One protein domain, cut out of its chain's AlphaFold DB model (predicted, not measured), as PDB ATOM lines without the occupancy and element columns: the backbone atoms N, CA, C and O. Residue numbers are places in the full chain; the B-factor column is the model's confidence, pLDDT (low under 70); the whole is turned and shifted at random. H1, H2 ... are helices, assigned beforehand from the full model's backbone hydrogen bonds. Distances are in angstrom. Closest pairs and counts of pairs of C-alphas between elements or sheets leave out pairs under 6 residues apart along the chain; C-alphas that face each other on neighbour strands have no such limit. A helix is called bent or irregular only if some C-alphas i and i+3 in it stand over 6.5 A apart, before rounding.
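Overview. This is residues 15 to 140 of the 144 residues of an uncharacterized protein of hydrothermal vent metagenome (UniProt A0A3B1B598). Picture a long, straight helix, H5, with H3 side by side with one end of it and the shorter H4 packed on its other end, while a second long helix, H1, sticks out sideways from this body as a free arm. The small helix H2 sits near the last residues of H5, reached from H1 by the long link of residues 45 to 56. The printed part has 126 residues with five named helices, H1 to H5 in chain order, and no named strand; the class is all helix. The whole is extended, with a radius of gyration of the C-alphas of 22.9 A, and its outline is flat, spanning 67 by 59 by 19 A.

Along the chain. Find C-alpha 15 at (-69.826, -21.758, 34.081); from there H1, residues 15 to 44, runs 45.9 A to C-alpha 44 at (-36.728, -39.289, 7.528). Next come H2, residues 57 to 61, and H3, residues 64 to 78, which is 20.9 A long. H3 is irregular, but only just: C-alphas 73 and 76 are 6.7 A apart. Then look for H4, residues 89 to 98, 14.2 A long. H5, residues 102 to 138, is the longest helix with 37 residues and runs 54.3 A to C-alpha 138 at (-49.357, -22.179, -18.127).

Arrangement. Begin with H5, the hub, which touches H2, H3 and H4. With residues 121 to 136 alone it touches H3, opposite ways at a shallow tilt of 14 degrees; their closest C-alphas, those of Thr 78 and Val 122, are 4.6 A apart. With residues 104 to 111 alone it touches H4, opposite ways at a steep tilt of 47 degrees; the closest C-alphas are those of Arg 98 and Ala 104, 4.9 A apart. H2 and H5 only just touch, with 3 pairs of C-alphas within 8 A, the closest being those of Asn 60 and Leu 135 at 7.3 A. H2 and H3 are close but not clearly touching. H3 and H4 are apart, and H1 touches no helix. In H2 and H4 every O i to N i+4 pair is within hydrogen-bond range; in H1 it is 22 of 26, in H3 8 of 11 and in H5 30 of 33.

Size, cuts and confidence. The C-alphas farthest apart are those of Leu 15 and Arg 65, 68.7 A. Residues 15 to 44 stand free; without them the body spans 59 by 22 by 16 A. The printed part has no cut. The links H2 to H3 and H4 to H5 are tight, H3 to H4 is short, and H1 to H2, with 12 residues, is long. The mean pLDDT of the printed part is 82.0; look for values under 70 at residues 15 to 26 and 45 to 46.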
ATOM      1  N   LEU A  15     -70.410 -20.417  33.912       51.94
ATOM      2  CA  LEU A  15     -69.826 -21.758  34.081       51.94
ATOM      3  C   LEU A  15     -69.530 -22.476  32.754       51.94
ATOM      4  O   LEU A  15     -68.642 -23.322  32.716       51.94
ATOM      5  N   CYS A  16     -70.201 -22.117  31.654       53.12
ATOM      6  CA  CYS A  16     -69.891 -22.695  30.340       53.12
ATOM      7  C   CYS A  16     -68.595 -22.138  29.726       53.12
ATOM      8  O   CYS A  16     -67.961 -22.824  28.929       53.12
ATOM      9  N   LEU A  17     -68.171 -20.924  30.098       53.03
ATOM     10  CA  LEU A  17     -66.985 -20.281  29.515       53.03
ATOM     11  C   LEU A  17     -65.661 -20.777  30.120       53.03
ATOM     12  O   LEU A  17     -64.629 -20.700  29.464       53.03
ATOM     13  N   ALA A  18     -65.666 -21.319  31.342       54.03
ATOM     14  CA  ALA A  18     -64.447 -21.847  31.961       54.03
ATOM     15  C   ALA A  18     -64.014 -23.201  31.360       54.03
ATOM     16  O   ALA A  18     -62.820 -23.462  31.219       54.03
ATOM     17  N   GLY A  19     -64.974 -24.045  30.959       53.84
ATOM     18  CA  GLY A  19     -64.689 -25.362  30.378       53.84
ATOM     19  C   GLY A  19     -64.106 -25.311  28.960       53.84
ATOM     20  O   GLY A  19     -63.330 -26.187  28.582       53.84
ATOM     21  N   THR A  20     -64.423 -24.278  28.174       54.53
ATOM     22  CA  THR A  20     -63.916 -24.145  26.797       54.53
ATOM     23  C   THR A  20     -62.454 -23.702  26.740       54.53
ATOM     24  O   THR A  20     -61.743 -24.086  25.812       54.53
ATOM     25  N   LEU A  21     -61.970 -22.954  27.737       54.34
ATOM     26  CA  LEU A  21     -60.579 -22.488  27.772       54.34
ATOM     27  C   LEU A  21     -59.591 -23.639  28.012       54.34
ATOM     28  O   LEU A  21     -58.577 -23.728  27.324       54.34
ATOM     29  N   GLN A  22     -59.915 -24.574  28.913       57.88
ATOM     30  CA  GLN A  22     -59.073 -25.753  29.160       57.88
ATOM     31  C   GLN A  22     -59.086 -26.748  27.991       57.88
ATOM     32  O   GLN A  22     -58.063 -27.370  27.701       57.88
ATOM     33  N   ALA A  23     -60.211 -26.871  27.280       58.97
ATOM     34  CA  ALA A  23     -60.286 -27.693  26.075       58.97
ATOM     35  C   ALA A  23     -59.425 -27.126  24.930       58.97
ATOM     36  O   ALA A  23     -58.784 -27.893  24.216       58.97
ATOM     37  N   SER A  24     -59.363 -25.797  24.785       65.62
ATOM     38  CA  SER A  24     -58.574 -25.128  23.742       65.62
ATOM     39  C   SER A  24     -57.064 -25.265  23.942       65.62
ATOM     40  O   SER A  24     -56.331 -25.403  22.968       65.62
ATOM     41  N   GLU A  25     -56.573 -25.221  25.182       69.19
ATOM     42  CA  GLU A  25     -55.133 -25.354  25.450       69.19
ATOM     43  C   GLU A  25     -54.650 -26.800  25.233       69.19
ATOM     44  O   GLU A  25     -53.544 -27.043  24.744       69.19
ATOM     45  N   TYR A  26     -55.499 -27.782  25.555       67.62
ATOM     46  CA  TYR A  26     -55.191 -29.194  25.342       67.62
ATOM     47  C   TYR A  26     -55.143 -29.556  23.851       67.62
ATOM     48  O   TYR A  26     -54.217 -30.241  23.416       67.62
ATOM     49  N   THR A  27     -56.083 -29.056  23.043       72.56
ATOM     50  CA  THR A  27     -56.065 -29.288  21.588       72.56
ATOM     51  C   THR A  27     -54.851 -28.644  20.921       72.56
ATOM     52  O   THR A  27     -54.273 -29.233  20.005       72.56
ATOM     53  N   GLN A  28     -54.396 -27.492  21.416       76.88
ATOM     54  CA  GLN A  28     -53.191 -26.833  20.915       76.88
ATOM     55  C   GLN A  28     -51.927 -27.670  21.171       76.88
ATOM     56  O   GLN A  28     -51.158 -27.928  20.252       76.88
ATOM     57  N   LYS A  29     -51.763 -28.227  22.376       79.81
ATOM     58  CA  LYS A  29     -50.612 -29.101  22.681       79.81
ATOM     59  C   LYS A  29     -50.608 -30.385  21.851       79.81
ATOM     60  O   LYS A  29     -49.554 -30.819  21.396       79.81
ATOM     61  N   VAL A  30     -51.774 -30.999  21.638       81.50
ATOM     62  CA  VAL A  30     -51.878 -32.218  20.818       81.50
ATOM     63  C   VAL A  30     -51.565 -31.923  19.348       81.50
ATOM     64  O   VAL A  30     -50.895 -32.723  18.694       81.50
ATOM     65  N   THR A  31     -52.002 -30.772  18.830       83.56
ATOM     66  CA  THR A  31     -51.689 -30.365  17.451       83.56
ATOM     67  C   THR A  31     -50.207 -30.058  17.264       83.56
ATOM     68  O   THR A  31     -49.633 -30.552  16.298       83.56
ATOM     69  N   ASP A  32     -49.554 -29.375  18.204       86.62
ATOM     70  CA  ASP A  32     -48.109 -29.120  18.136       86.62
ATOM     71  C   ASP A  32     -47.289 -30.421  18.153       86.62
ATOM     72  O   ASP A  32     -46.371 -30.591  17.348       86.62
ATOM     73  N   VAL A  33     -47.662 -31.390  19.000       85.88
ATOM     74  CA  VAL A  33     -47.017 -32.716  19.031       85.88
ATOM     75  C   VAL A  33     -47.211 -33.458  17.707       85.88
ATOM     76  O   VAL A  33     -46.262 -34.056  17.200       85.88
ATOM     77  N   LEU A  34     -48.408 -33.405  17.114       84.88
ATOM     78  CA  LEU A  34     -48.678 -34.017  15.809       84.88
ATOM     79  C   LEU A  34     -47.892 -33.346  14.677       84.88
ATOM     80  O   LEU A  34     -47.351 -34.042  13.822       84.88
ATOM     81  N   VAL A  35     -47.791 -32.015  14.678       86.88
ATOM     82  CA  VAL A  35     -47.003 -31.261  13.692       86.88
ATOM     83  C   VAL A  35     -45.523 -31.615  13.814       86.88
ATOM     84  O   VAL A  35     -44.869 -31.867  12.804       86.88
ATOM     85  N   GLN A  36     -45.001 -31.709  15.038       86.75
ATOM     86  CA  GLN A  36     -43.608 -32.075  15.271       86.75
ATOM     87  C   GLN A  36     -43.324 -33.539  14.909       86.75
ATOM     88  O   GLN A  36     -42.301 -33.818  14.290       86.75
ATOM     89  N   ALA A  37     -44.239 -34.463  15.217       81.06
ATOM     90  CA  ALA A  37     -44.137 -35.863  14.808       81.06
ATOM     91  C   ALA A  37     -44.218 -36.032  13.282       81.06
ATOM     92  O   ALA A  37     -43.492 -36.840  12.709       81.06
ATOM     93  N   LYS A  38     -45.058 -35.246  12.596       84.00
ATOM     94  CA  LYS A  38     -45.079 -35.229  11.131       84.00
ATOM     95  C   LYS A  38     -43.753 -34.708  10.579       84.00
ATOM     96  O   LYS A  38     -43.186 -35.340   9.700       84.00
ATOM     97  N   ALA A  39     -43.230 -33.608  11.121       79.88
ATOM     98  CA  ALA A  39     -41.971 -33.024  10.664       79.88
ATOM     99  C   ALA A  39     -40.782 -33.985  10.824       79.88
ATOM    100  O   ALA A  39     -39.929 -34.048   9.941       79.88
ATOM    101  N   THR A  40     -40.725 -34.765  11.909       79.38
ATOM    102  CA  THR A  40     -39.677 -35.781  12.081       79.38
ATOM    103  C   THR A  40     -39.839 -36.943  11.106       79.38
ATOM    104  O   THR A  40     -38.850 -37.365  10.518       79.38
ATOM    105  N   VAL A  41     -41.060 -37.432  10.874       76.19
ATOM    106  CA  VAL A  41     -41.322 -38.494   9.883       76.19
ATOM    107  C   VAL A  41     -41.020 -38.021   8.458       76.19
ATOM    108  O   VAL A  41     -40.390 -38.750   7.692       76.19
ATOM    109  N   ASP A  42     -41.407 -36.792   8.116       75.75
ATOM    110  CA  ASP A  42     -41.111 -36.171   6.825       75.75
ATOM    111  C   ASP A  42     -39.599 -36.007   6.623       75.75
ATOM    112  O   ASP A  42     -39.098 -36.277   5.535       75.75
ATOM    113  N   ALA A  43     -38.861 -35.627   7.674       71.88
ATOM    114  CA  ALA A  43     -37.407 -35.489   7.630       71.88
ATOM    115  C   ALA A  43     -36.680 -36.824   7.393       71.88
ATOM    116  O   ALA A  43     -35.589 -36.826   6.829       71.88
ATOM    117  N   ILE A  44     -37.276 -37.951   7.797       73.06
ATOM    118  CA  ILE A  44     -36.728 -39.289   7.528       73.06
ATOM    119  C   ILE A  44     -37.089 -39.751   6.101       73.06
ATOM    120  O   ILE A  44     -36.459 -40.661   5.573       73.06
ATOM    121  N   GLY A  45     -38.066 -39.115   5.440       66.88
ATOM    122  CA  GLY A  45     -38.365 -39.358   4.025       66.88
ATOM    123  C   GLY A  45     -38.901 -40.761   3.723       66.88
ATOM    124  O   GLY A  45     -38.761 -41.240   2.603       66.88
ATOM    125  N   ILE A  46     -39.504 -41.429   4.713       68.75
ATOM    126  CA  ILE A  46     -39.981 -42.819   4.573       68.75
ATOM    127  C   ILE A  46     -41.175 -42.906   3.609       68.75
ATOM    128  O   ILE A  46     -41.347 -43.902   2.914       68.75
ATOM    129  N   TYR A  47     -42.002 -41.861   3.566       72.94
ATOM    130  CA  TYR A  47     -43.221 -41.814   2.763       72.94
ATOM    131  C   TYR A  47     -43.147 -40.726   1.697       72.94
ATOM    132  O   TYR A  47     -42.534 -39.674   1.912       72.94
ATOM    133  N   ARG A  48     -43.842 -40.957   0.573       74.56
ATOM    134  CA  ARG A  48     -44.024 -39.949  -0.476       74.56
ATOM    135  C   ARG A  48     -44.640 -38.692   0.134       74.56
ATOM    136  O   ARG A  48     -45.722 -38.740   0.721       74.56
ATOM    137  N   GLN A  49     -43.948 -37.573  -0.027       76.94
ATOM    138  CA  GLN A  49     -44.466 -36.272   0.366       76.94
ATOM    139  C   GLN A  49     -45.355 -35.706  -0.745       76.94
ATOM    140  O   GLN A  49     -45.103 -35.973  -1.921       76.94
ATOM    141  N   PRO A  50     -46.381 -34.908  -0.407       75.12
ATOM    142  CA  PRO A  50     -47.122 -34.162  -1.410       75.12
ATOM    143  C   PRO A  50     -46.171 -33.215  -2.149       75.12
ATOM    144  O   PRO A  50     -45.632 -32.279  -1.554       75.12
ATOM    145  N   HIS A  51     -45.969 -33.446  -3.445       78.81
ATOM    146  CA  HIS A  51     -45.205 -32.541  -4.293       78.81
ATOM    147  C   HIS A  51     -46.116 -31.434  -4.812       78.81
ATOM    148  O   HIS A  51     -47.185 -31.690  -5.363       78.81
ATOM    149  N   VAL A  52     -45.699 -30.180  -4.639       79.50
ATOM    150  CA  VAL A  52     -46.361 -29.046  -5.287       79.50
ATOM    151  C   VAL A  52     -45.503 -28.662  -6.488       79.50
ATOM    152  O   VAL A  52     -44.452 -28.045  -6.287       79.50
ATOM    153  N   PRO A  53     -45.926 -28.978  -7.727       76.06
ATOM    154  CA  PRO A  53     -45.134 -28.707  -8.916       76.06
ATOM    155  C   PRO A  53     -44.892 -27.205  -9.042       76.06
ATOM    156  O   PRO A  53     -45.808 -26.431  -9.339       76.06
ATOM    157  N   ARG A  54     -43.649 -26.797  -8.780       78.19
ATOM    158  CA  ARG A  54     -43.155 -25.429  -8.927       78.19
ATOM    159  C   ARG A  54     -41.971 -25.474  -9.881       78.19
ATOM    160  O   ARG A  54     -40.949 -26.076  -9.570       78.19
ATOM    161  N   GLY A  55     -42.125 -24.844 -11.043       76.81
ATOM    162  CA  GLY A  55     -41.051 -24.746 -12.027       76.81
ATOM    163  C   GLY A  55     -39.847 -24.004 -11.459       76.81
ATOM    164  O   GLY A  55     -40.005 -22.965 -10.810       76.81
ATOM    165  N   ALA A  56     -38.640 -24.510 -11.718       83.81
ATOM    166  CA  ALA A  56     -37.432 -23.751 -11.432       83.81
ATOM    167  C   ALA A  56     -37.375 -22.516 -12.347       83.81
ATOM    168  O   ALA A  56     -37.945 -22.507 -13.441       83.81
ATOM    169  N   ALA A  57     -36.635 -21.478 -11.947       82.69
ATOM    170  CA  ALA A  57     -36.447 -20.285 -12.781       82.69
ATOM    171  C   ALA A  57     -35.920 -20.634 -14.189       82.69
ATOM    172  O   ALA A  57     -36.351 -20.043 -15.178       82.69
ATOM    173  N   ALA A  58     -35.060 -21.653 -14.282       86.00
ATOM    174  CA  ALA A  58     -34.555 -22.181 -15.545       86.00
ATOM    175  C   ALA A  58     -35.657 -22.797 -16.427       86.00
ATOM    176  O   ALA A  58     -35.620 -22.651 -17.644       86.00
ATOM    177  N   ASP A  59     -36.666 -23.443 -15.841       88.88
ATOM    178  CA  ASP A  59     -37.754 -24.083 -16.594       88.88
ATOM    179  C   ASP A  59     -38.753 -23.060 -17.129       88.88
ATOM    180  O   ASP A  59     -39.300 -23.195 -18.228       88.88
ATOM    181  N   ASN A  60     -38.935 -21.976 -16.378       88.81
ATOM    182  CA  ASN A  60     -39.741 -20.844 -16.812       88.81
ATOM    183  C   ASN A  60     -39.133 -20.146 -18.037       88.81
ATOM    184  O   ASN A  60     -39.885 -19.606 -18.846       88.81
ATOM    185  N   ALA A  61     -37.814 -20.226 -18.243       91.81
ATOM    186  CA  ALA A  61     -37.145 -19.676 -19.424       91.81
ATOM    187  C   ALA A  61     -37.253 -20.566 -20.683       91.81
ATOM    188  O   ALA A  61     -37.093 -20.060 -21.791       91.81
ATOM    189  N   LYS A  62     -37.555 -21.866 -20.540       92.44
ATOM    190  CA  LYS A  62     -37.591 -22.824 -21.665       92.44
ATOM    191  C   LYS A  62     -38.733 -22.546 -22.641       92.44
ATOM    192  O   LYS A  62     -39.838 -22.181 -22.233       92.44
ATOM    193  N   ASN A  63     -38.516 -22.764 -23.935       93.25
ATOM    194  CA  ASN A  63     -39.605 -22.712 -24.918       93.25
ATOM    195  C   ASN A  63     -40.455 -24.004 -24.901       93.25
ATOM    196  O   ASN A  63     -40.068 -25.016 -24.320       93.25
ATOM    197  N   CYS A  64     -41.630 -23.991 -25.547       93.38
ATOM    198  CA  CYS A  64     -42.532 -25.155 -25.575       93.38
ATOM    199  C   CYS A  64     -41.872 -26.427 -26.135       93.38
ATOM    200  O   CYS A  64     -42.203 -27.529 -25.711       93.38
ATOM    201  N   ARG A  65     -40.934 -26.279 -27.079       93.56
ATOM    202  CA  ARG A  65     -40.231 -27.405 -27.700       93.56
ATOM    203  C   ARG A  65     -39.191 -28.008 -26.753       93.56
ATOM    204  O   ARG A  65     -39.092 -29.220 -26.658       93.56
ATOM    205  N   GLU A  66     -38.445 -27.173 -26.040       94.50
ATOM    206  CA  GLU A  66     -37.492 -27.594 -25.008       94.50
ATOM    207  C   GLU A  66     -38.190 -28.297 -23.846       94.50
ATOM    208  O   GLU A  66     -37.718 -29.340 -23.406       94.50
ATOM    209  N   LEU A  67     -39.337 -27.773 -23.398       93.38
ATOM    210  CA  LEU A  67     -40.158 -28.420 -22.370       93.38
ATOM    211  C   LEU A  67     -40.617 -29.817 -22.807       93.38
ATOM    212  O   LEU A  67     -40.578 -30.755 -22.015       93.38
ATOM    213  N   GLU A  68     -41.030 -29.964 -24.068       94.12
ATOM    214  CA  GLU A  68     -41.440 -31.254 -24.624       94.12
ATOM    215  C   GLU A  68     -40.268 -32.241 -24.708       94.12
ATOM    216  O   GLU A  68     -40.402 -33.382 -24.271       94.12
ATOM    217  N   TYR A  69     -39.108 -31.803 -25.206       95.56
ATOM    218  CA  TYR A  69     -37.912 -32.649 -25.273       95.56
ATOM    219  C   TYR A  69     -37.468 -33.127 -23.894       95.56
ATOM    220  O   TYR A  69     -37.142 -34.298 -23.709       95.56
ATOM    221  N   GLU A  70     -37.479 -32.234 -22.911       94.38
ATOM    222  CA  GLU A  70     -37.108 -32.591 -21.552       94.38
ATOM    223  C   GLU A  70     -38.110 -33.568 -20.931       94.38
ATOM    224  O   GLU A  70     -37.705 -34.555 -20.314       94.38
ATOM    225  N   MET A  71     -39.410 -33.352 -21.150       93.94
ATOM    226  CA  MET A  71     -40.445 -34.287 -20.716       93.94
ATOM    227  C   MET A  71     -40.206 -35.670 -21.332       93.94
ATOM    228  O   MET A  71     -40.161 -36.652 -20.599       93.94
ATOM    229  N   GLN A  72     -39.953 -35.750 -22.641       95.06
ATOM    230  CA  GLN A  72     -39.648 -37.010 -23.327       95.06
ATOM    231  C   GLN A  72     -38.382 -37.688 -22.794       95.06
ATOM    232  O   GLN A  72     -38.370 -38.904 -22.643       95.06
ATOM    233  N   SER A  73     -37.342 -36.924 -22.447       95.75
ATOM    234  CA  SER A  73     -36.134 -37.485 -21.824       95.75
ATOM    235  C   SER A  73     -36.349 -37.965 -20.385       95.75
ATOM    236  O   SER A  73     -35.615 -38.830 -19.915       95.75
ATOM    237  N   THR A  74     -37.355 -37.429 -19.686       93.88
ATOM    238  CA  THR A  74     -37.638 -37.770 -18.283       93.88
ATOM    239  C   THR A  74     -38.578 -38.971 -18.163       93.88
ATOM    240  O   THR A  74     -38.443 -39.748 -17.224       93.88
ATOM    241  N   VAL A  75     -39.494 -39.167 -19.118       93.12
ATOM    242  CA  VAL A  75     -40.490 -40.260 -19.115       93.12
ATOM    243  C   VAL A  75     -39.882 -41.659 -18.917       93.12
ATOM    244  O   VAL A  75     -40.428 -42.416 -18.125       93.12
ATOM    245  N   PRO A  76     -38.749 -42.046 -19.531       93.25
ATOM    246  CA  PRO A  76     -38.155 -43.359 -19.268       93.25
ATOM    247  C   PRO A  76     -37.800 -43.599 -17.793       93.25
ATOM    248  O   PRO A  76     -37.811 -44.740 -17.343       93.25
ATOM    249  N   ASN A  77     -37.525 -42.536 -17.032       92.12
ATOM    250  CA  ASN A  77     -37.177 -42.629 -15.615       92.12
ATOM    251  C   ASN A  77     -38.404 -42.786 -14.703       92.12
ATOM    252  O   ASN A  77     -38.228 -43.082 -13.523       92.12
ATOM    253  N   THR A  78     -39.628 -42.605 -15.219       91.56
ATOM    254  CA  THR A  78     -40.872 -42.793 -14.448       91.56
ATOM    255  C   THR A  78     -41.314 -44.251 -14.377       91.56
ATOM    256  O   THR A  78     -42.332 -44.547 -13.765       91.56
ATOM    257  N   TYR A  79     -40.601 -45.171 -15.027       88.56
ATOM    258  CA  TYR A  79     -40.931 -46.591 -15.011       88.56
ATOM    259  C   TYR A  79     -39.943 -47.362 -14.131       88.56
ATOM    260  O   TYR A  79     -38.731 -47.136 -14.177       88.56
ATOM    261  N   SER A  80     -40.474 -48.289 -13.331       85.62
ATOM    262  CA  SER A  80     -39.677 -49.321 -12.673       85.62
ATOM    263  C   SER A  80     -39.595 -50.547 -13.580       85.62
ATOM    264  O   SER A  80     -40.607 -50.984 -14.127       85.62
ATOM    265  N   TYR A  81     -38.393 -51.098 -13.747       81.88
ATOM    266  CA  TYR A  81     -38.194 -52.388 -14.419       81.88
ATOM    267  C   TYR A  81     -38.276 -53.561 -13.441       81.88
ATOM    268  O   TYR A  81     -38.338 -54.714 -13.867       81.88
ATOM    269  N   LYS A  82     -38.245 -53.273 -12.138       82.38
ATOM    270  CA  LYS A  82     -38.310 -54.275 -11.089       82.38
ATOM    271  C   LYS A  82     -39.776 -54.560 -10.748       82.38
ATOM    272  O   LYS A  82     -40.536 -53.605 -10.572       82.38
ATOM    273  N   PRO A  83     -40.174 -55.838 -10.659       81.62
ATOM    274  CA  PRO A  83     -41.477 -56.207 -10.118       81.62
ATOM    275  C   PRO A  83     -41.594 -55.780  -8.649       81.62
ATOM    276  O   PRO A  83     -40.591 -55.706  -7.931       81.62
ATOM    277  N   ASP A  84     -42.822 -55.532  -8.202       79.12
ATOM    278  CA  ASP A  84     -43.097 -55.235  -6.799       79.12
ATOM    279  C   ASP A  84     -42.677 -56.409  -5.900       79.12
ATOM    280  O   ASP A  84     -42.599 -57.564  -6.329       79.12
ATOM    281  N   LEU A  85     -42.445 -56.118  -4.615       74.88
ATOM    282  CA  LEU A  85     -42.010 -57.081  -3.595       74.88
ATOM    283  C   LEU A  85     -42.791 -58.413  -3.612       74.88
ATOM    284  O   LEU A  85     -42.223 -59.473  -3.344       74.88
ATOM    285  N   TYR A  86     -44.095 -58.354  -3.894       71.12
ATOM    286  CA  TYR A  86     -44.998 -59.508  -3.901       71.12
ATOM    287  C   TYR A  86     -45.081 -60.225  -5.255       71.12
ATOM    288  O   TYR A  86     -45.508 -61.379  -5.293       71.12
ATOM    289  N   ASP A  87     -44.656 -59.567  -6.333       82.75
ATOM    290  CA  ASP A  87     -44.659 -60.114  -7.692       82.75
ATOM    291  C   ASP A  87     -43.333 -60.813  -8.034       82.75
ATOM    292  O   ASP A  87     -43.276 -61.621  -8.963       82.75
ATOM    293  N   ASP A  88     -42.265 -60.551  -7.269       81.62
ATOM    294  CA  ASP A  88     -41.002 -61.281  -7.373       81.62
ATOM    295  C   ASP A  88     -41.050 -62.605  -6.572       81.62
ATOM    296  O   ASP A  88     -41.096 -62.589  -5.332       81.62
ATOM    297  N   PRO A  89     -40.972 -63.778  -7.234       82.25
ATOM    298  CA  PRO A  89     -40.981 -65.066  -6.548       82.25
ATOM    299  C   PRO A  89     -39.804 -65.238  -5.577       82.25
ATOM    300  O   PRO A  89     -39.960 -65.899  -4.549       82.25
ATOM    301  N   ALA A  90     -38.637 -64.646  -5.851       80.44
ATOM    302  CA  ALA A  90     -37.476 -64.758  -4.968       80.44
ATOM    303  C   ALA A  90     -37.709 -64.016  -3.642       80.44
ATOM    304  O   ALA A  90     -37.412 -64.529  -2.558       80.44
ATOM    305  N   MET A  91     -38.303 -62.828  -3.727       81.00
ATOM    306  CA  MET A  91     -38.609 -61.977  -2.580       81.00
ATOM    307  C   MET A  91     -39.766 -62.550  -1.764       81.00
ATOM    308  O   MET A  91     -39.645 -62.674  -0.541       81.00
ATOM    309  N   GLY A  92     -40.825 -63.015  -2.431       80.06
ATOM    310  CA  GLY A  92     -41.940 -63.710  -1.791       80.06
ATOM    311  C   GLY A  92     -41.483 -64.932  -0.987       80.06
ATOM    312  O   GLY A  92     -41.875 -65.095   0.169       80.06
ATOM    313  N   VAL A  93     -40.585 -65.757  -1.540       82.31
ATOM    314  CA  VAL A  93     -40.014 -66.906  -0.815       82.31
ATOM    315  C   VAL A  93     -39.157 -66.449   0.367       82.31
ATOM    316  O   VAL A  93     -39.286 -67.009   1.456       82.31
ATOM    317  N   SER A  94     -38.322 -65.416   0.204       78.94
ATOM    318  CA  SER A  94     -37.472 -64.905   1.292       78.94
ATOM    319  C   SER A  94     -38.276 -64.429   2.509       78.94
ATOM    320  O   SER A  94     -37.865 -64.672   3.646       78.94
ATOM    321  N   PHE A  95     -39.453 -63.833   2.293       80.44
ATOM    322  CA  PHE A  95     -40.346 -63.401   3.366       80.44
ATOM    323  C   PHE A  95     -40.843 -64.587   4.204       80.44
ATOM    324  O   PHE A  95     -40.795 -64.543   5.436       80.44
ATOM    325  N   TRP A  96     -41.262 -65.673   3.550       79.69
ATOM    326  CA  TRP A  96     -41.702 -66.889   4.235       79.69
ATOM    327  C   TRP A  96     -40.540 -67.603   4.924       79.69
ATOM    328  O   TRP A  96     -40.633 -67.940   6.103       79.69
ATOM    329  N   VAL A  97     -39.418 -67.785   4.226       82.00
ATOM    330  CA  VAL A  97     -38.243 -68.489   4.759       82.00
ATOM    331  C   VAL A  97     -37.622 -67.733   5.935       82.00
ATOM    332  O   VAL A  97     -37.155 -68.380   6.868       82.00
ATOM    333  N   ARG A  98     -37.709 -66.395   5.978       79.81
ATOM    334  CA  ARG A  98     -37.268 -65.575   7.120       79.81
ATOM    335  C   ARG A  98     -37.896 -66.002   8.450       79.81
ATOM    336  O   ARG A  98     -37.260 -65.855   9.490       79.81
ATOM    337  N   THR A  99     -39.124 -66.520   8.434       79.81
ATOM    338  CA  THR A  99     -39.798 -66.988   9.659       79.81
ATOM    339  C   THR A  99     -39.140 -68.231  10.264       79.81
ATOM    340  O   THR A  99     -39.265 -68.460  11.464       79.81
ATOM    341  N   ILE A 100     -38.412 -69.001   9.449       84.25
ATOM    342  CA  ILE A 100     -37.768 -70.264   9.825       84.25
ATOM    343  C   ILE A 100     -36.245 -70.083   9.945       84.25
ATOM    344  O   ILE A 100     -35.629 -70.610  10.867       84.25
ATOM    345  N   TYR A 101     -35.644 -69.304   9.043       78.56
ATOM    346  CA  TYR A 101     -34.208 -69.047   8.956       78.56
ATOM    347  C   TYR A 101     -33.932 -67.542   8.939       78.56
ATOM    348  O   TYR A 101     -34.213 -66.852   7.959       78.56
ATOM    349  N   SER A 102     -33.329 -67.032  10.014       76.81
ATOM    350  CA  SER A 102     -33.050 -65.599  10.181       76.81
ATOM    351  C   SER A 102     -32.119 -65.028   9.107       76.81
ATOM    352  O   SER A 102     -32.260 -63.862   8.750       76.81
ATOM    353  N   GLU A 103     -31.214 -65.830   8.542       75.31
ATOM    354  CA  GLU A 103     -30.283 -65.397   7.489       75.31
ATOM    355  C   GLU A 103     -30.994 -65.021   6.180       75.31
ATOM    356  O   GLU A 103     -30.568 -64.095   5.490       75.31
ATOM    357  N   ALA A 104     -32.140 -65.644   5.878       73.50
ATOM    358  CA  ALA A 104     -32.960 -65.283   4.719       73.50
ATOM    359  C   ALA A 104     -33.552 -63.866   4.832       73.50
ATOM    360  O   ALA A 104     -33.945 -63.277   3.824       73.50
ATOM    361  N   ALA A 105     -33.547 -63.271   6.035       77.00
ATOM    362  CA  ALA A 105     -33.896 -61.867   6.212       77.00
ATOM    363  C   ALA A 105     -32.982 -60.933   5.411       77.00
ATOM    364  O   ALA A 105     -33.439 -59.871   5.006       77.00
ATOM    365  N   MET A 106     -31.721 -61.306   5.169       79.88
ATOM    366  CA  MET A 106     -30.774 -60.460   4.434       79.88
ATOM    367  C   MET A 106     -31.200 -60.242   2.980       79.88
ATOM    368  O   MET A 106     -31.080 -59.129   2.477       79.88
ATOM    369  N   ILE A 107     -31.740 -61.275   2.326       80.62
ATOM    370  CA  ILE A 107     -32.231 -61.189   0.941       80.62
ATOM    371  C   ILE A 107     -33.425 -60.236   0.875       80.62
ATOM    372  O   ILE A 107     -33.447 -59.326   0.047       80.62
ATOM    373  N   PHE A 108     -34.368 -60.395   1.805       82.25
ATOM    374  CA  PHE A 108     -35.525 -59.515   1.927       82.25
ATOM    375  C   PHE A 108     -35.110 -58.056   2.171       82.25
ATOM    376  O   PHE A 108     -35.569 -57.152   1.477       82.25
ATOM    377  N   TRP A 109     -34.203 -57.822   3.128       81.31
ATOM    378  CA  TRP A 109     -33.700 -56.483   3.442       81.31
ATOM    379  C   TRP A 109     -32.996 -55.836   2.252       81.31
ATOM    380  O   TRP A 109     -33.263 -54.676   1.956       81.31
ATOM    381  N   TYR A 110     -32.134 -56.576   1.554       82.81
ATOM    382  CA  TYR A 110     -31.456 -56.073   0.363       82.81
ATOM    383  C   TYR A 110     -32.459 -55.642  -0.705       82.81
ATOM    384  O   TYR A 110     -32.393 -54.528  -1.223       82.81
ATOM    385  N   GLY A 111     -33.433 -56.500  -0.995       82.94
ATOM    386  CA  GLY A 111     -34.429 -56.193  -2.000       82.94
ATOM    387  C   GLY A 111     -35.330 -55.012  -1.624       82.94
ATOM    388  O   GLY A 111     -35.670 -54.235  -2.515       82.94
ATOM    389  N   ALA A 112     -35.643 -54.821  -0.339       82.50
ATOM    390  CA  ALA A 112     -36.377 -53.652   0.150       82.50
ATOM    391  C   ALA A 112     -35.576 -52.344  -0.003       82.50
ATOM    392  O   ALA A 112     -36.143 -51.314  -0.362       82.50
ATOM    393  N   VAL A 113     -34.256 -52.371   0.218       84.69
ATOM    394  CA  VAL A 113     -33.387 -51.195   0.009       84.69
ATOM    395  C   VAL A 113     -33.329 -50.809  -1.468       84.69
ATOM    396  O   VAL A 113     -33.504 -49.641  -1.800       84.69
ATOM    397  N   VAL A 114     -33.155 -51.787  -2.362       85.75
ATOM    398  CA  VAL A 114     -33.142 -51.535  -3.814       85.75
ATOM    399  C   VAL A 114     -34.484 -50.969  -4.288       85.75
ATOM    400  O   VAL A 114     -34.518 -50.046  -5.094       85.75
ATOM    401  N   GLU A 115     -35.599 -51.493  -3.770       84.94
ATOM    402  CA  GLU A 115     -36.938 -50.966  -4.068       84.94
ATOM    403  C   GLU A 115     -37.099 -49.516  -3.619       84.94
ATOM    404  O   GLU A 115     -37.633 -48.695  -4.359       84.94
ATOM    405  N   PHE A 116     -36.600 -49.188  -2.425       83.56
ATOM    406  CA  PHE A 116     -36.637 -47.826  -1.918       83.56
ATOM    407  C   PHE A 116     -35.876 -46.869  -2.845       83.56
ATOM    408  O   PHE A 116     -36.428 -45.847  -3.253       83.56
ATOM    409  N   GLU A 117     -34.652 -47.216  -3.246       85.69
ATOM    410  CA  GLU A 117     -33.857 -46.403  -4.175       85.69
ATOM    411  C   GLU A 117     -34.558 -46.217  -5.527       85.69
ATOM    412  O   GLU A 117     -34.663 -45.093  -6.027       85.69
ATOM    413  N   GLU A 118     -35.107 -47.283  -6.106       86.69
ATOM    414  CA  GLU A 118     -35.844 -47.185  -7.365       86.69
ATOM    415  C   GLU A 118     -37.104 -46.337  -7.243       86.69
ATOM    416  O   GLU A 118     -37.368 -45.505  -8.115       86.69
ATOM    417  N   ASN A 119     -37.848 -46.487  -6.152       86.94
ATOM    418  CA  ASN A 119     -39.047 -45.703  -5.918       86.94
ATOM    419  C   ASN A 119     -38.708 -44.214  -5.774       86.94
ATOM    420  O   ASN A 119     -39.382 -43.371  -6.360       86.94
ATOM    421  N   THR A 120     -37.608 -43.861  -5.091       86.06
ATOM    422  CA  THR A 120     -37.170 -42.453  -5.029       86.06
ATOM    423  C   THR A 120     -36.816 -41.887  -6.409       86.06
ATOM    424  O   THR A 120     -37.189 -40.751  -6.724       86.06
ATOM    425  N   ARG A 121     -36.168 -42.680  -7.278       88.62
ATOM    426  CA  ARG A 121     -35.890 -42.294  -8.671       88.62
ATOM    427  C   ARG A 121     -37.188 -42.049  -9.437       88.62
ATOM    428  O   ARG A 121     -37.332 -40.994 -10.050       88.62
ATOM    429  N   VAL A 122     -38.121 -42.996  -9.387       90.75
ATOM    430  CA  VAL A 122     -39.396 -42.924 -10.113       90.75
ATOM    431  C   VAL A 122     -40.225 -41.734  -9.642       90.75
ATOM    432  O   VAL A 122     -40.622 -40.916 -10.468       90.75
ATOM    433  N   VAL A 123     -40.409 -41.571  -8.331       89.44
ATOM    434  CA  VAL A 123     -41.181 -40.460  -7.754       89.44
ATOM    435  C   VAL A 123     -40.587 -39.112  -8.158       89.44
ATOM    436  O   VAL A 123     -41.314 -38.237  -8.620       89.44
ATOM    437  N   SER A 124     -39.262 -38.945  -8.073       88.50
ATOM    438  CA  SER A 124     -38.628 -37.681  -8.478       88.50
ATOM    439  C   SER A 124     -38.792 -37.381  -9.976       88.50
ATOM    440  O   SER A 124     -38.957 -36.221 -10.367       88.50
ATOM    441  N   ALA A 125     -38.799 -38.412 -10.827       92.69
ATOM    442  CA  ALA A 125     -39.063 -38.273 -12.253       92.69
ATOM    443  C   ALA A 125     -40.537 -37.938 -12.542       92.69
ATOM    444  O   ALA A 125     -40.813 -37.078 -13.380       92.69
ATOM    445  N   GLU A 126     -41.484 -38.566 -11.840       91.88
ATOM    446  CA  GLU A 126     -42.914 -38.249 -11.937       91.88
ATOM    447  C   GLU A 126     -43.177 -36.788 -11.574       91.88
ATOM    448  O   GLU A 126     -43.773 -36.049 -12.361       91.88
ATOM    449  N   ASP A 127     -42.655 -36.355 -10.428       91.56
ATOM    450  CA  ASP A 127     -42.785 -34.995  -9.909       91.56
ATOM    451  C   ASP A 127     -42.204 -33.964 -10.899       91.56
ATOM    452  O   ASP A 127     -42.753 -32.868 -11.111       91.56
ATOM    453  N   ARG A 128     -41.105 -34.327 -11.577       92.50
ATOM    454  CA  ARG A 128     -40.507 -33.525 -12.647       92.50
ATOM    455  C   ARG A 128     -41.430 -33.419 -13.858       92.50
ATOM    456  O   ARG A 128     -41.660 -32.311 -14.346       92.50
ATOM    457  N   VAL A 129     -41.975 -34.537 -14.332       93.44
ATOM    458  CA  VAL A 129     -42.910 -34.570 -15.466       93.44
ATOM    459  C   VAL A 129     -44.172 -33.765 -15.158       93.44
ATOM    460  O   VAL A 129     -44.628 -32.996 -16.005       93.44
ATOM    461  N   GLU A 130     -44.715 -33.873 -13.948       92.06
ATOM    462  CA  GLU A 130     -45.875 -33.096 -13.508       92.06
ATOM    463  C   GLU A 130     -45.600 -31.589 -13.538       92.06
ATOM    464  O   GLU A 130     -46.405 -30.801 -14.043       92.06
ATOM    465  N   THR A 131     -44.409 -31.195 -13.085       92.69
ATOM    466  CA  THR A 131     -43.955 -29.801 -13.133       92.69
ATOM    467  C   THR A 131     -43.874 -29.287 -14.571       92.69
ATOM    468  O   THR A 131     -44.385 -28.208 -14.872       92.69
ATOM    469  N   LEU A 132     -43.295 -30.069 -15.487       93.25
ATOM    470  CA  LEU A 132     -43.192 -29.701 -16.903       93.25
ATOM    471  C   LEU A 132     -44.567 -29.625 -17.586       93.25
ATOM    472  O   LEU A 132     -44.822 -28.689 -18.346       93.25
ATOM    473  N   ARG A 133     -45.484 -30.553 -17.279       92.00
ATOM    474  CA  ARG A 133     -46.870 -30.537 -17.786       92.00
ATOM    475  C   ARG A 133     -47.614 -29.280 -17.350       92.00
ATOM    476  O   ARG A 133     -48.280 -28.650 -18.172       92.00
ATOM    477  N   ARG A 134     -47.459 -28.882 -16.085       92.06
ATOM    478  CA  ARG A 134     -48.037 -27.643 -15.563       92.06
ATOM    479  C   ARG A 134     -47.492 -26.415 -16.295       92.06
ATOM    480  O   ARG A 134     -48.279 -25.604 -16.767       92.06
ATOM    481  N   LEU A 135     -46.173 -26.315 -16.473       92.62
ATOM    482  CA  LEU A 135     -45.554 -25.205 -17.213       92.62
ATOM    483  C   LEU A 135     -46.007 -25.142 -18.675       92.62
ATOM    484  O   LEU A 135     -46.229 -24.059 -19.217       92.62
ATOM    485  N   LYS A 136     -46.178 -26.300 -19.318       92.62
ATOM    486  CA  LYS A 136     -46.706 -26.393 -20.683       92.62
ATOM    487  C   LYS A 136     -48.139 -25.852 -20.773       92.62
ATOM    488  O   LYS A 136     -48.463 -25.155 -21.737       92.62
ATOM    489  N   ALA A 137     -48.970 -26.137 -19.768       91.75
ATOM    490  CA  ALA A 137     -50.325 -25.602 -19.658       91.75
ATOM    491  C   ALA A 137     -50.331 -24.088 -19.377       91.75
ATOM    492  O   ALA A 137     -51.035 -23.346 -20.058       91.75
ATOM    493  N   GLU A 138     -49.494 -23.608 -18.451       91.50
ATOM    494  CA  GLU A 138     -49.357 -22.179 -18.127       91.50
ATOM    495  C   GLU A 138     -48.911 -21.349 -19.344       91.50
ATOM    496  O   GLU A 138     -49.404 -20.243 -19.563       91.50
ATOM    497  N   LYS A 139     -48.039 -21.911 -20.190       91.56
ATOM    498  CA  LYS A 139     -47.573 -21.289 -21.441       91.56
ATOM    499  C   LYS A 139     -48.503 -21.491 -22.639       91.56
ATOM    500  O   LYS A 139     -48.175 -21.026 -23.729       91.56
ATOM    501  N   ARG A 140     -49.638 -22.180 -22.464       92.25
ATOM    502  CA  ARG A 140     -50.629 -22.462 -23.521       92.25
ATOM    503  C   ARG A 140     -50.022 -23.080 -24.782       92.25
ATOM    504  O   ARG A 140     -50.431 -22.784 -25.901       92.25
TER     505      ARG A 140